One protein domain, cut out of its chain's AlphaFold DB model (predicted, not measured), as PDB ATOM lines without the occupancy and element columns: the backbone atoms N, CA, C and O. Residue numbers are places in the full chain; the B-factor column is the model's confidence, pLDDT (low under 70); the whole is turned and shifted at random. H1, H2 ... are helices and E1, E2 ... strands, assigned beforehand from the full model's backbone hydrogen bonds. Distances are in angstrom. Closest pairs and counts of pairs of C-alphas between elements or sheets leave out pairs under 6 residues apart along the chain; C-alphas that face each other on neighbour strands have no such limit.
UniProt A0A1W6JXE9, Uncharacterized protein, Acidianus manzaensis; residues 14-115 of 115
ATOM      1  N   SER A  14      98.563 111.303 112.508       93.62
ATOM      2  CA  SER A  14      99.186 112.099 111.443       93.62
ATOM      3  C   SER A  14      98.252 112.402 110.271       93.62
ATOM      4  O   SER A  14      98.376 113.456 109.650       93.62
ATOM      5  N   ASP A  15      97.305 111.511 109.982       93.12
ATOM      6  CA  ASP A  15      96.430 111.613 108.811       93.12
ATOM      7  C   ASP A  15      95.443 112.787 108.946       93.12
ATOM      8  O   ASP A  15      94.992 113.367 107.950       93.12
ATOM      9  N   TYR A  16      95.171 113.174 110.196       93.56
ATOM     10  CA  TYR A  16      94.301 114.274 110.606       93.56
ATOM     11  C   TYR A  16      95.045 115.601 110.828       93.56
ATOM     12  O   TYR A  16      94.430 116.601 111.190       93.56
ATOM     13  N   LEU A  17      96.366 115.654 110.614       91.06
ATOM     14  CA  LEU A  17      97.110 116.920 110.695       91.06
ATOM     15  C   LEU A  17      96.831 117.834 109.499       91.06
ATOM     16  O   LEU A  17      96.944 119.054 109.616       91.06
ATOM     17  N   ASN A  18      96.458 117.251 108.358       89.12
ATOM     18  CA  ASN A  18      96.015 118.008 107.198       89.12
ATOM     19  C   ASN A  18      94.519 118.329 107.324       89.12
ATOM     20  O   ASN A  18      93.675 117.471 107.051       89.12
ATOM     21  N   ALA A  19      94.220 119.554 107.755       89.56
ATOM     22  CA  ALA A  19      92.862 119.989 108.039       89.56
ATOM     23  C   ALA A  19      92.069 120.270 106.751       89.56
ATOM     24  O   ALA A  19      92.381 121.206 106.015       89.56
ATOM     25  N   LYS A  20      91.019 119.481 106.502       93.81
ATOM     26  CA  LYS A  20      90.061 119.656 105.399       93.81
ATOM     27  C   LYS A  20      88.807 120.409 105.841       93.81
ATOM     28  O   LYS A  20      88.161 121.057 105.021       93.81
ATOM     29  N   TYR A  21      88.452 120.309 107.123       95.12
ATOM     30  CA  TYR A  21      87.195 120.833 107.665       95.12
ATOM     31  C   TYR A  21      87.374 122.141 108.450       95.12
ATOM     32  O   TYR A  21      86.395 122.726 108.924       95.12
ATOM     33  N   ALA A  22      88.614 122.622 108.567       94.38
ATOM     34  CA  ALA A  22      88.921 123.912 109.166       94.38
ATOM     35  C   ALA A  22      88.576 125.067 108.212       94.38
ATOM     36  O   ALA A  22      88.999 125.085 107.057       94.38
ATOM     37  N   ILE A  23      87.862 126.072 108.713       93.94
ATOM     38  CA  ILE A  23      87.537 127.316 107.994       93.94
ATOM     39  C   ILE A  23      87.895 128.521 108.864       93.94
ATOM     40  O   ILE A  23      88.095 128.357 110.060       93.94
ATOM     41  N   LYS A  24      88.013 129.724 108.290       85.88
ATOM     42  CA  LYS A  24      88.307 130.949 109.066       85.88
ATOM     43  C   LYS A  24      87.050 131.690 109.509       85.88
ATOM     44  O   LYS A  24      87.010 132.170 110.635       85.88
ATOM     45  N   ASP A  25      86.075 131.796 108.615       79.69
ATOM     46  CA  ASP A  25      84.791 132.445 108.861       79.69
ATOM     47  C   ASP A  25      83.785 132.002 107.791       79.69
ATOM     48  O   ASP A  25      84.196 131.706 106.661       79.69
ATOM     49  N   ASN A  26      82.500 131.931 108.142       74.62
ATOM     50  CA  ASN A  26      81.419 131.682 107.192       74.62
ATOM     51  C   ASN A  26      80.046 132.114 107.750       74.62
ATOM     52  O   ASN A  26      79.568 131.557 108.737       74.62
ATOM     53  N   ASN A  27      79.382 133.041 107.049       75.31
ATOM     54  CA  ASN A  27      78.069 133.589 107.418       75.31
ATOM     55  C   ASN A  27      76.876 132.664 107.101       75.31
ATOM     56  O   ASN A  27      75.746 132.986 107.451       75.31
ATOM     57  N   GLU A  28      77.096 131.539 106.421       88.06
ATOM     58  CA  GLU A  28      76.045 130.596 106.007       88.06
ATOM     59  C   GLU A  28      75.759 129.504 107.055       88.06
ATOM     60  O   GLU A  28      74.923 128.628 106.830       88.06
ATOM     61  N   TYR A  29      76.471 129.514 108.184       90.44
ATOM     62  CA  TYR A  29      76.410 128.479 109.216       90.44
ATOM     63  C   TYR A  29      75.956 129.069 110.547       90.44
ATOM     64  O   TYR A  29      76.231 130.227 110.859       90.44
ATOM     65  N   ASN A  30      75.338 128.240 111.387       93.56
ATOM     66  CA  ASN A  30      75.201 128.576 112.798       93.56
ATOM     67  C   ASN A  30      76.594 128.564 113.436       93.56
ATOM     68  O   ASN A  30      77.325 127.582 113.292       93.56
ATOM     69  N   GLU A  31      76.958 129.631 114.148       94.00
ATOM     70  CA  GLU A  31      78.219 129.725 114.891       94.00
ATOM     71  C   GLU A  31      77.974 129.435 116.379       94.00
ATOM     72  O   GLU A  31      77.030 129.945 116.988       94.00
ATOM     73  N   LYS A  32      78.862 128.652 116.999       94.81
ATOM     74  CA  LYS A  32      78.938 128.538 118.460       94.81
ATOM     75  C   LYS A  32      80.388 128.534 118.923       94.81
ATOM     76  O   LYS A  32      81.275 128.011 118.251       94.81
ATOM     77  N   ILE A  33      80.632 129.122 120.091       94.38
ATOM     78  CA  ILE A  33      81.962 129.180 120.701       94.38
ATOM     79  C   ILE A  33      82.016 128.192 121.863       94.38
ATOM     80  O   ILE A  33      81.309 128.359 122.856       94.38
ATOM     81  N   ILE A  34      82.898 127.201 121.759       94.06
ATOM     82  CA  ILE A  34      83.253 126.301 122.856       94.06
ATOM     83  C   ILE A  34      84.464 126.897 123.572       94.06
ATOM     84  O   ILE A  34      85.540 127.068 122.991       94.06
ATOM     85  N   LYS A  35      84.279 127.239 124.848       90.06
ATOM     86  CA  LYS A  35      85.344 127.771 125.700       90.06
ATOM     87  C   LYS A  35      86.106 126.607 126.319       90.06
ATOM     88  O   LYS A  35      85.537 125.848 127.096       90.06
ATOM     89  N   THR A  36      87.390 126.480 126.000       84.62
ATOM     90  CA  THR A  36      88.291 125.564 126.714       84.62
ATOM     91  C   THR A  36      89.126 126.359 127.722       84.62
ATOM     92  O   THR A  36      89.253 127.577 127.572       84.62
ATOM     93  N   PRO A  37      89.763 125.710 128.715       83.75
ATOM     94  CA  PRO A  37      90.631 126.408 129.664       83.75
ATOM     95  C   PRO A  37      91.787 127.183 129.013       83.75
ATOM     96  O   PRO A  37      92.312 128.115 129.613       83.75
ATOM     97  N   LYS A  38      92.214 126.789 127.804       83.19
ATOM     98  CA  LYS A  38      93.418 127.326 127.146       83.19
ATOM     99  C   LYS A  38      93.120 128.225 125.949       83.19
ATOM    100  O   LYS A  38      93.925 129.093 125.630       83.19
ATOM    101  N   PHE A  39      92.015 127.992 125.251       87.38
ATOM    102  CA  PHE A  39      91.652 128.723 124.038       87.38
ATOM    103  C   PHE A  39      90.167 128.552 123.707       87.38
ATOM    104  O   PHE A  39      89.498 127.632 124.173       87.38
ATOM    105  N   ASN A  40      89.653 129.421 122.844       91.31
ATOM    106  CA  ASN A  40      88.309 129.268 122.303       91.31
ATOM    107  C   ASN A  40      88.357 128.472 120.998       91.31
ATOM    108  O   ASN A  40      89.274 128.623 120.186       91.31
ATOM    109  N   ILE A  41      87.346 127.639 120.798       93.88
ATOM    110  CA  ILE A  41      87.100 126.929 119.549       93.88
ATOM    111  C   ILE A  41      85.794 127.476 119.002       93.88
ATOM    112  O   ILE A  41      84.783 127.469 119.704       93.88
ATOM    113  N   LYS A  42      85.806 127.952 117.760       95.25
ATOM    114  CA  LYS A  42      84.565 128.237 117.051       95.25
ATOM    115  C   LYS A  42      84.163 127.006 116.262       95.25
ATOM    116  O   LYS A  42      85.002 126.397 115.595       95.25
ATOM    117  N   ILE A  43      82.894 126.654 116.333       95.62
ATOM    118  CA  ILE A  43      82.296 125.619 115.505       95.62
ATOM    119  C   ILE A  43      81.208 126.237 114.642       95.62
ATOM    120  O   ILE A  43      80.528 127.176 115.058       95.62
ATOM    121  N   TYR A  44      81.070 125.685 113.447       95.94
ATOM    122  CA  TYR A  44      80.133 126.113 112.428       95.94
ATOM    123  C   TYR A  44      79.339 124.895 111.987       95.94
ATOM    124  O   TYR A  44      79.930 123.882 111.607       95.94
ATOM    125  N   TYR A  45      78.015 124.972 112.046       95.06
ATOM    126  CA  TYR A  45      77.174 123.842 111.674       95.06
ATOM    127  C   TYR A  45      75.873 124.269 111.000       95.06
ATOM    128  O   TYR A  45      75.326 125.342 111.266       95.06
ATOM    129  N   LYS A  46      75.368 123.410 110.117       93.75
ATOM    130  CA  LYS A  46      74.038 123.541 109.519       93.75
ATOM    131  C   LYS A  46      73.419 122.169 109.291       93.75
ATOM    132  O   LYS A  46      74.133 121.206 109.017       93.75
ATOM    133  N   ASN A  47      72.097 122.113 109.396       90.81
ATOM    134  CA  ASN A  47      71.310 120.914 109.149       90.81
ATOM    135  C   ASN A  47      70.663 121.032 107.769       90.81
ATOM    136  O   ASN A  47      69.773 121.856 107.572       90.81
ATOM    137  N   GLU A  48      71.115 120.221 106.814       87.06
ATOM    138  CA  GLU A  48      70.602 120.202 105.442       87.06
ATOM    139  C   GLU A  48      70.093 118.803 105.102       87.06
ATOM    140  O   GLU A  48      70.843 117.829 105.132       87.06
ATOM    141  N   SER A  49      68.798 118.695 104.788       83.50
ATOM    142  CA  SER A  49      68.175 117.446 104.318       83.50
ATOM    143  C   SER A  49      68.453 116.224 105.212       83.50
ATOM    144  O   SER A  49      68.684 115.123 104.716       83.50
ATOM    145  N   GLY A  50      68.447 116.418 106.536       83.06
ATOM    146  CA  GLY A  50      68.705 115.355 107.517       83.06
ATOM    147  C   GLY A  50      70.184 115.021 107.735       83.06
ATOM    148  O   GLY A  50      70.483 114.044 108.414       83.06
ATOM    149  N   LYS A  51      71.111 115.814 107.182       88.31
ATOM    150  CA  LYS A  51      72.555 115.691 107.409       88.31
ATOM    151  C   LYS A  51      73.102 116.916 108.131       88.31
ATOM    152  O   LYS A  51      72.733 118.047 107.815       88.31
ATOM    153  N   VAL A  52      74.022 116.677 109.061       93.19
ATOM    154  CA  VAL A  52      74.773 117.736 109.739       93.19
ATOM    155  C   VAL A  52      76.037 118.027 108.937       93.19
ATOM    156  O   VAL A  52      76.872 117.148 108.734       93.19
ATOM    157  N   ILE A  53      76.208 119.272 108.502       93.81
ATOM    158  CA  ILE A  53      77.479 119.746 107.949       93.81
ATOM    159  C   ILE A  53      78.201 120.480 109.063       93.81
ATOM    160  O   ILE A  53      77.697 121.477 109.571       93.81
ATOM    161  N   PHE A  54      79.388 119.995 109.420       95.81
ATOM    162  CA  PHE A  54      80.189 120.536 110.515       95.81
ATOM    163  C   PHE A  54      81.537 121.066 110.017       95.81
ATOM    164  O   PHE A  54      82.212 120.451 109.182       95.81
ATOM    165  N   ARG A  55      81.938 122.226 110.526       96.38
ATOM    166  CA  ARG A  55      83.225 122.883 110.281       96.38
ATOM    167  C   ARG A  55      83.704 123.527 111.582       96.38
ATOM    168  O   ARG A  55      82.921 123.753 112.503       96.38
ATOM    169  N   TYR A  56      84.990 123.845 111.670       95.75
ATOM    170  CA  TYR A  56      85.551 124.455 112.877       95.75
ATOM    171  C   TYR A  56      86.626 125.492 112.562       95.75
ATOM    172  O   TYR A  56      87.240 125.483 111.498       95.75
ATOM    173  N   TYR A  57      86.890 126.365 113.529       94.94
ATOM    174  CA  TYR A  57      88.030 127.268 113.533       94.94
ATOM    175  C   TYR A  57      88.699 127.249 114.903       94.94
ATOM    176  O   TYR A  57      88.101 127.590 115.928       94.94
ATOM    177  N   SER A  58      89.970 126.849 114.928       90.56
ATOM    178  CA  SER A  58      90.787 126.920 116.138       90.56
ATOM    179  C   SER A  58      92.272 127.104 115.801       90.56
ATOM    180  O   SER A  58      93.035 126.134 115.749       90.56
ATOM    181  N   PRO A  59      92.715 128.347 115.537       85.94
ATOM    182  CA  PRO A  59      94.100 128.613 115.144       85.94
ATOM    183  C   PRO A  59      95.082 128.250 116.269       85.94
ATOM    184  O   PRO A  59      96.131 127.650 116.013       85.94
ATOM    185  N   SER A  60      94.688 128.530 117.515       88.50
ATOM    186  CA  SER A  60      95.495 128.341 118.725       88.50
ATOM    187  C   SER A  60      95.357 126.956 119.365       88.50
ATOM    188  O   SER A  60      95.969 126.714 120.404       88.50
ATOM    189  N   ALA A  61      94.570 126.045 118.781       89.12
ATOM    190  CA  ALA A  61      94.448 124.694 119.313       89.12
ATOM    191  C   ALA A  61      95.785 123.945 119.276       89.12
ATOM    192  O   ALA A  61      96.554 124.030 118.310       89.12
ATOM    193  N   CYS A  62      96.017 123.144 120.315       91.81
ATOM    194  CA  CYS A  62      97.097 122.172 120.313       91.81
ATOM    195  C   CYS A  62      96.834 121.059 119.285       91.81
ATOM    196  O   CYS A  62      95.714 120.859 118.811       91.81
ATOM    197  N   VAL A  63      97.889 120.313 118.953       92.50
ATOM    198  CA  VAL A  63      97.844 119.244 117.945       92.50
ATOM    199  C   VAL A  63      96.776 118.198 118.270       92.50
ATOM    200  O   VAL A  63      96.023 117.804 117.385       92.50
ATOM    201  N   THR A  64      96.643 117.796 119.537       93.56
ATOM    202  CA  THR A  64      95.651 116.791 119.942       93.56
ATOM    203  C   THR A  64      94.214 117.267 119.746       93.56
ATOM    204  O   THR A  64      93.372 116.489 119.302       93.56
ATOM    205  N   THR A  65      93.934 118.542 120.021       94.88
ATOM    206  CA  THR A  65      92.627 119.151 119.753       94.88
ATOM    207  C   THR A  65      92.369 119.298 118.259       94.88
ATOM    208  O   THR A  65      91.258 119.032 117.818       94.88
ATOM    209  N   LYS A  66      93.380 119.666 117.464       94.75
ATOM    210  CA  LYS A  66      93.243 119.748 116.002       94.75
ATOM    211  C   LYS A  66      92.898 118.391 115.390       94.75
ATOM    212  O   LYS A  66      91.979 118.332 114.586       94.75
ATOM    213  N   ILE A  67      93.569 117.324 115.830       96.31
ATOM    214  CA  ILE A  67      93.266 115.950 115.405       96.31
ATOM    215  C   ILE A  67      91.833 115.569 115.779       96.31
ATOM    216  O   ILE A  67      91.103 115.088 114.922       96.31
ATOM    217  N   ALA A  68      91.414 115.819 117.028       97.00
ATOM    218  CA  ALA A  68      90.049 115.514 117.456       97.00
ATOM    219  C   ALA A  68      89.009 116.243 116.602       97.00
ATOM    220  O   ALA A  68      88.091 115.609 116.101       97.00
ATOM    221  N   LEU A  69      89.168 117.559 116.426       96.94
ATOM    222  CA  LEU A  69      88.236 118.392 115.665       96.94
ATOM    223  C   LEU A  69      88.158 117.973 114.195       96.94
ATOM    224  O   LEU A  69      87.063 117.905 113.651       96.94
ATOM    225  N   GLU A  70      89.294 117.671 113.567       97.44
ATOM    226  CA  GLU A  70      89.331 117.198 112.183       97.44
ATOM    227  C   GLU A  70      88.664 115.822 112.039       97.44
ATOM    228  O   GLU A  70      87.858 115.632 111.130       97.44
ATOM    229  N   ALA A  71      88.953 114.882 112.944       97.12
ATOM    230  CA  ALA A  71      88.385 113.538 112.906       97.12
ATOM    231  C   ALA A  71      86.867 113.546 113.125       97.12
ATOM    232  O   ALA A  71      86.123 113.000 112.313       97.12
ATOM    233  N   ILE A  72      86.384 114.228 114.170       97.12
ATOM    234  CA  ILE A  72      84.938 114.315 114.411       97.12
ATOM    235  C   ILE A  72      84.236 115.089 113.298       97.12
ATOM    236  O   ILE A  72      83.116 114.738 112.947       97.12
ATOM    237  N   ALA A  73      84.880 116.104 112.708       96.88
ATOM    238  CA  ALA A  73      84.304 116.800 111.572       96.88
ATOM    239  C   ALA A  73      84.111 115.854 110.390       96.88
ATOM    240  O   ALA A  73      83.014 115.796 109.845       96.88
ATOM    241  N   GLU A  74      85.134 115.083 110.031       96.19
ATOM    242  CA  GLU A  74      85.037 114.077 108.975       96.19
ATOM    243  C   GLU A  74      83.871 113.114 109.223       96.19
ATOM    244  O   GLU A  74      82.980 112.992 108.383       96.19
ATOM    245  N   TRP A  75      83.804 112.525 110.415       96.50
ATOM    246  CA  TRP A  75      82.784 111.530 110.735       96.50
ATOM    247  C   TRP A  75      81.369 112.103 110.806       96.50
ATOM    248  O   TRP A  75      80.441 111.459 110.325       96.50
ATOM    249  N   ILE A  76      81.186 113.310 111.351       95.94
ATOM    250  CA  ILE A  76      79.876 113.981 111.374       95.94
ATOM    251  C   ILE A  76      79.408 114.260 109.942       95.94
ATOM    252  O   ILE A  76      78.279 113.926 109.588       95.94
ATOM    253  N   ASN A  77      80.277 114.820 109.092       94.69
ATOM    254  CA  ASN A  77      79.918 115.152 107.707       94.69
ATOM    255  C   ASN A  77      79.626 113.901 106.860       94.69
ATOM    256  O   ASN A  77      78.815 113.967 105.934       94.69
ATOM    257  N   ASN A  78      80.263 112.772 107.179       93.88
ATOM    258  CA  ASN A  78      80.038 111.494 106.509       93.88
ATOM    259  C   ASN A  78      78.873 110.688 107.118       93.88
ATOM    260  O   ASN A  78      78.490 109.665 106.555       93.88
ATOM    261  N   GLY A  79      78.293 111.132 108.240       92.94
ATOM    262  CA  GLY A  79      77.245 110.396 108.955       92.94
ATOM    263  C   GLY A  79      77.741 109.117 109.639       92.94
ATOM    264  O   GLY A  79      76.961 108.196 109.860       92.94
ATOM    265  N   GLU A  80      79.035 109.037 109.953       94.38
ATOM    266  CA  GLU A  80      79.673 107.869 110.572       94.38
ATOM    267  C   GLU A  80      79.516 107.831 112.099       94.38
ATOM    268  O   GLU A  80      79.780 106.800 112.715       94.38
ATOM    269  N   VAL A  81      79.143 108.956 112.712       96.00
ATOM    270  CA  VAL A  81      78.874 109.084 114.149       96.00
ATOM    271  C   VAL A  81      77.644 109.958 114.359       96.00
ATOM    272  O   VAL A  81      77.450 110.952 113.659       96.00
ATOM    273  N   SER A  82      76.831 109.599 115.346       92.75
ATOM    274  CA  SER A  82      75.582 110.293 115.682       92.75
ATOM    275  C   SER A  82      75.603 110.948 117.065       92.75
ATOM    276  O   SER A  82      74.779 111.813 117.358       92.75
ATOM    277  N   ASN A  83      76.541 110.552 117.926       96.69
ATOM    278  CA  ASN A  83      76.639 111.031 119.300       96.69
ATOM    279  C   ASN A  83      78.093 111.059 119.803       96.69
ATOM    280  O   ASN A  83      79.004 110.481 119.203       96.69
ATOM    281  N   SER A  84      78.305 111.727 120.939       97.44
ATOM    282  CA  SER A  84      79.634 111.885 121.536       97.44
ATOM    283  C   SER A  84      80.262 110.562 121.969       97.44
ATOM    284  O   SER A  84      81.475 110.419 121.849       97.44
ATOM    285  N   SER A  85      79.470 109.589 122.432       97.69
ATOM    286  CA  SER A  85      79.975 108.283 122.874       97.69
ATOM    287  C   SER A  85      80.616 107.512 121.717       97.69
ATOM    288  O   SER A  85      81.758 107.064 121.826       97.69
ATOM    289  N   GLU A  86      79.930 107.442 120.572       97.69
ATOM    290  CA  GLU A  86      80.456 106.844 119.336       97.69
ATOM    291  C   GLU A  86      81.736 107.542 118.872       97.69
ATOM    292  O   GLU A  86      82.742 106.887 118.595       97.69
ATOM    293  N   ALA A  87      81.731 108.878 118.844       97.62
ATOM    294  CA  ALA A  87      82.896 109.653 118.432       97.62
ATOM    295  C   ALA A  87      84.097 109.451 119.373       97.62
ATOM    296  O   ALA A  87      85.222 109.303 118.902       97.62
ATOM    297  N   ILE A  88      83.880 109.403 120.691       98.06
ATOM    298  CA  ILE A  88      84.941 109.138 121.674       98.06
ATOM    299  C   ILE A  88      85.485 107.718 121.513       98.06
ATOM    300  O   ILE A  88      86.705 107.540 121.516       98.06
ATOM    301  N   SER A  89      84.611 106.721 121.335       97.50
ATOM    302  CA  SER A  89      85.033 105.341 121.074       97.50
ATOM    303  C   SER A  89      85.923 105.279 119.834       97.50
ATOM    304  O   SER A  89      87.037 104.763 119.896       97.50
ATOM    305  N   LYS A  90      85.500 105.908 118.737       96.94
ATOM    306  CA  LYS A  90      86.235 105.901 117.470       96.94
ATOM    307  C   LYS A  90      87.545 106.695 117.523       96.94
ATOM    308  O   LYS A  90      88.553 106.261 116.973       96.94
ATOM    309  N   LEU A  91      87.590 107.817 118.251       97.19
ATOM    310  CA  LEU A  91      88.847 108.527 118.537       97.19
ATOM    311  C   LEU A  91      89.856 107.627 119.262       97.19
ATOM    312  O   LEU A  91      91.059 107.810 119.082       97.19
ATOM    313  N   SER A  92      89.391 106.680 120.086       96.50
ATOM    314  CA  SER A  92      90.285 105.833 120.884       96.50
ATOM    315  C   SER A  92      91.007 104.784 120.034       96.50
ATOM    316  O   SER A  92      92.057 104.284 120.434       96.50
ATOM    317  N   GLU A  93      90.483 104.516 118.838       96.06
ATOM    318  CA  GLU A  93      91.038 103.587 117.854       96.06
ATOM    319  C   GLU A  93      92.100 104.236 116.951       96.06
ATOM    320  O   GLU A  93      92.837 103.532 116.258       96.06
ATOM    321  N   ILE A  94      92.229 105.572 116.964       95.69
ATOM    322  CA  ILE A  94      93.233 106.276 116.161       95.69
ATOM    323  C   ILE A  94      94.636 105.928 116.667       95.69
ATOM    324  O   ILE A  94      95.052 106.278 117.775       95.69
ATOM    325  N   GLN A  95      95.431 105.306 115.798       95.69
ATOM    326  CA  GLN A  95      96.794 104.919 116.124       95.69
ATOM    327  C   GLN A  95      97.664 106.159 116.391       95.69
ATOM    328  O   GLN A  95      97.750 107.083 115.577       95.69
ATOM    329  N   GLY A  96      98.363 106.155 117.529       93.75
ATOM    330  CA  GLY A  96      99.232 107.261 117.944       93.75
ATOM    331  C   GLY A  96      98.481 108.456 118.541       93.75
ATOM    332  O   GLY A  96      99.090 109.504 118.751       93.75
ATOM    333  N   TYR A  97      97.184 108.311 118.825       95.19
ATOM    334  CA  TYR A  97      96.379 109.312 119.512       95.19
ATOM    335  C   TYR A  97      96.029 108.850 120.930       95.19
ATOM    336  O   TYR A  97      95.674 107.695 121.150       95.19
ATOM    337  N   LYS A  98      96.126 109.753 121.909       94.44
ATOM    338  CA  LYS A  98      95.702 109.492 123.289       94.44
ATOM    339  C   LYS A  98      94.633 110.500 123.678       94.44
ATOM    340  O   LYS A  98      94.905 111.699 123.730       94.44
ATOM    341  N   ILE A  99      93.443 110.000 123.991       93.69
ATOM    342  CA  ILE A  99      92.332 110.827 124.464       93.69
ATOM    343  C   ILE A  99      92.610 111.284 125.901       93.69
ATOM    344  O   ILE A  99      92.859 110.462 126.784       93.69
ATOM    345  N   SER A 100      92.536 112.594 126.137       94.44
ATOM    346  CA  SER A 100      92.450 113.186 127.477       94.44
ATOM    347  C   SER A 100      91.006 113.557 127.820       94.44
ATOM    348  O   SER A 100      90.153 113.639 126.935       94.44
ATOM    349  N   ASP A 101      90.723 113.836 129.091       94.38
ATOM    350  CA  ASP A 101      89.378 114.261 129.504       94.38
ATOM    351  C   ASP A 101      88.983 115.618 128.902       94.38
ATOM    352  O   ASP A 101      87.832 115.797 128.518       94.38
ATOM    353  N   ASP A 102      89.944 116.524 128.680       92.62
ATOM    354  CA  ASP A 102      89.710 117.767 127.927       92.62
ATOM    355  C   ASP A 102      89.152 117.496 126.520       92.62
ATOM    356  O   ASP A 102      88.292 118.231 126.036       92.62
ATOM    357  N   ILE A 103      89.629 116.435 125.856       95.19
ATOM    358  CA  ILE A 103      89.143 116.045 124.528       95.19
ATOM    359  C   ILE A 103      87.748 115.430 124.622       95.19
ATOM    360  O   ILE A 103      86.902 115.763 123.800       95.19
ATOM    361  N   LYS A 104      87.477 114.583 125.620       96.38
ATOM    362  CA  LYS A 104      86.126 114.025 125.820       96.38
ATOM    363  C   LYS A 104      85.105 115.137 126.043       96.38
ATOM    364  O   LYS A 104      84.115 115.201 125.320       96.38
ATOM    365  N   ASN A 105      85.410 116.064 126.951       95.56
ATOM    366  CA  ASN A 105      84.568 117.222 127.242       95.56
ATOM    367  C   ASN A 105      84.345 118.077 125.988       95.56
ATOM    368  O   ASN A 105      83.224 118.493 125.713       95.56
ATOM    369  N   LEU A 106      85.394 118.309 125.191       95.75
ATOM    370  CA  LEU A 106      85.263 119.011 123.917       95.75
ATOM    371  C   LEU A 106      84.288 118.302 122.970       95.75
ATOM    372  O   LEU A 106      83.421 118.955 122.397       95.75
ATOM    373  N   VAL A 107      84.429 116.988 122.793       96.94
ATOM    374  CA  VAL A 107      83.552 116.210 121.908       96.94
ATOM    375  C   VAL A 107      82.107 116.276 122.401       96.94
ATOM    376  O   VAL A 107      81.205 116.535 121.612       96.94
ATOM    377  N   GLU A 108      81.870 116.131 123.701       97.06
ATOM    378  CA  GLU A 108      80.533 116.284 124.283       97.06
ATOM    379  C   GLU A 108      79.929 117.668 124.022       97.06
ATOM    380  O   GLU A 108      78.773 117.761 123.613       97.06
ATOM    381  N   GLU A 109      80.699 118.743 124.208       96.50
ATOM    382  CA  GLU A 109      80.242 120.109 123.929       96.50
ATOM    383  C   GLU A 109      79.957 120.340 122.438       96.50
ATOM    384  O   GLU A 109      79.011 121.056 122.102       96.50
ATOM    385  N   VAL A 110      80.722 119.708 121.539       96.38
ATOM    386  CA  VAL A 110      80.440 119.719 120.095       96.38
ATOM    387  C   VAL A 110      79.097 119.057 119.808       96.38
ATOM    388  O   VAL A 110      78.257 119.671 119.155       96.38
ATOM    389  N   PHE A 111      78.848 117.850 120.320       96.25
ATOM    390  CA  PHE A 111      77.582 117.159 120.064       96.25
ATOM    391  C   PHE A 111      76.388 117.881 120.699       96.25
ATOM    392  O   PHE A 111      75.373 118.057 120.042       96.25
ATOM    393  N   LYS A 112      76.516 118.428 121.915       94.81
ATOM    394  CA  LYS A 112      75.474 119.290 122.514       94.81
ATOM    395  C   LYS A 112      75.179 120.546 121.694       94.81
ATOM    396  O   LYS A 112      74.126 121.154 121.863       94.81
ATOM    397  N   ALA A 113      76.140 121.022 120.909       92.75
ATOM    398  CA  ALA A 113      75.977 122.222 120.106       92.75
ATOM    399  C   ALA A 113      75.261 121.985 118.781       92.75
ATOM    400  O   ALA A 113      74.658 122.932 118.289       92.75
ATOM    401  N   ILE A 114      75.372 120.784 118.214       91.38
ATOM    402  CA  ILE A 114      74.844 120.458 116.883       91.38
ATOM    403  C   ILE A 114      73.565 119.611 116.920       91.38
ATOM    404  O   ILE A 114      72.926 119.473 115.876       91.38
ATOM    405  N   SER A 115      73.226 119.042 118.084       83.75
ATOM    406  CA  SER A 115      71.957 118.348 118.350       83.75
ATOM    407  C   SER A 115      70.753 119.282 118.391       83.75
ATOM    408  O   SER A 115      70.913 120.451 118.812       83.75
TER     409      SER A 115
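What this domain is: This is residues 14 to 115 of the 115 residues of an uncharacterized protein of Acidianus manzaensis (UniProt A0A1W6JXE9). A small twisted wall of three antiparallel strands has two helices, H1 and H3, over one face, and H2 packs on both of these helices, away from the sheet. The printed part has 102 residues, with strands E1, E2, E3 and then helices H1, H2, H3 along the chain. The sheet's order is E1, E2, E3, a meander, each strand the antiparallel neighbour of the one before, and the class is mixed, helices and strands. The whole is compact and rounded, with a radius of gyration of the C-alphas of 12.4 A and spans of 34 by 27 by 24 A.

How they stand to each other: Begin at the inner strand E2, residues 40 to 48. It forms hairpins with E1, residues 30 to 35, where N 34 and O 41 are 2.8 A apart, and with E3, residues 51 to 57, where N 44 and O 55 are 2.8 A apart, both within hydrogen-bond range. The sheet is only just strongly twisted, its C-alphas up to 4.1 A off the best plane. H1, residues 63 to 78, lies over E3 at a height over the sheet of 8.9 A; their closest C-alphas, of Ile 53 and Asn 77, are 5.2 A apart. On the same face H3, residues 101 to 114, lies over E2, slantwise to the strands at 35 degrees on the local plane. H2, residues 84 to 92, forms a helical hairpin with H3, closest at C-alphas 84 and 108, 5.3 A. In H1, H2 and H3 every O i to N i+4 pair is within hydrogen-bond range.

Where its parts are: Find C-alpha 30 at (75.201, 128.576, 112.798), where E1 begins. E2 is 26.1 A long, E3 20.3 A, H1 22.5 A and H3 20.2 A; H3 ends at C-alpha 114, (74.844, 120.458, 116.883).

The domain as a whole: The C-alphas of Lys 38 and Ser 49 are the two farthest apart, 35.4 A. The printed part has no cut, no link is long, and no printed residue is under 70 in pLDDT.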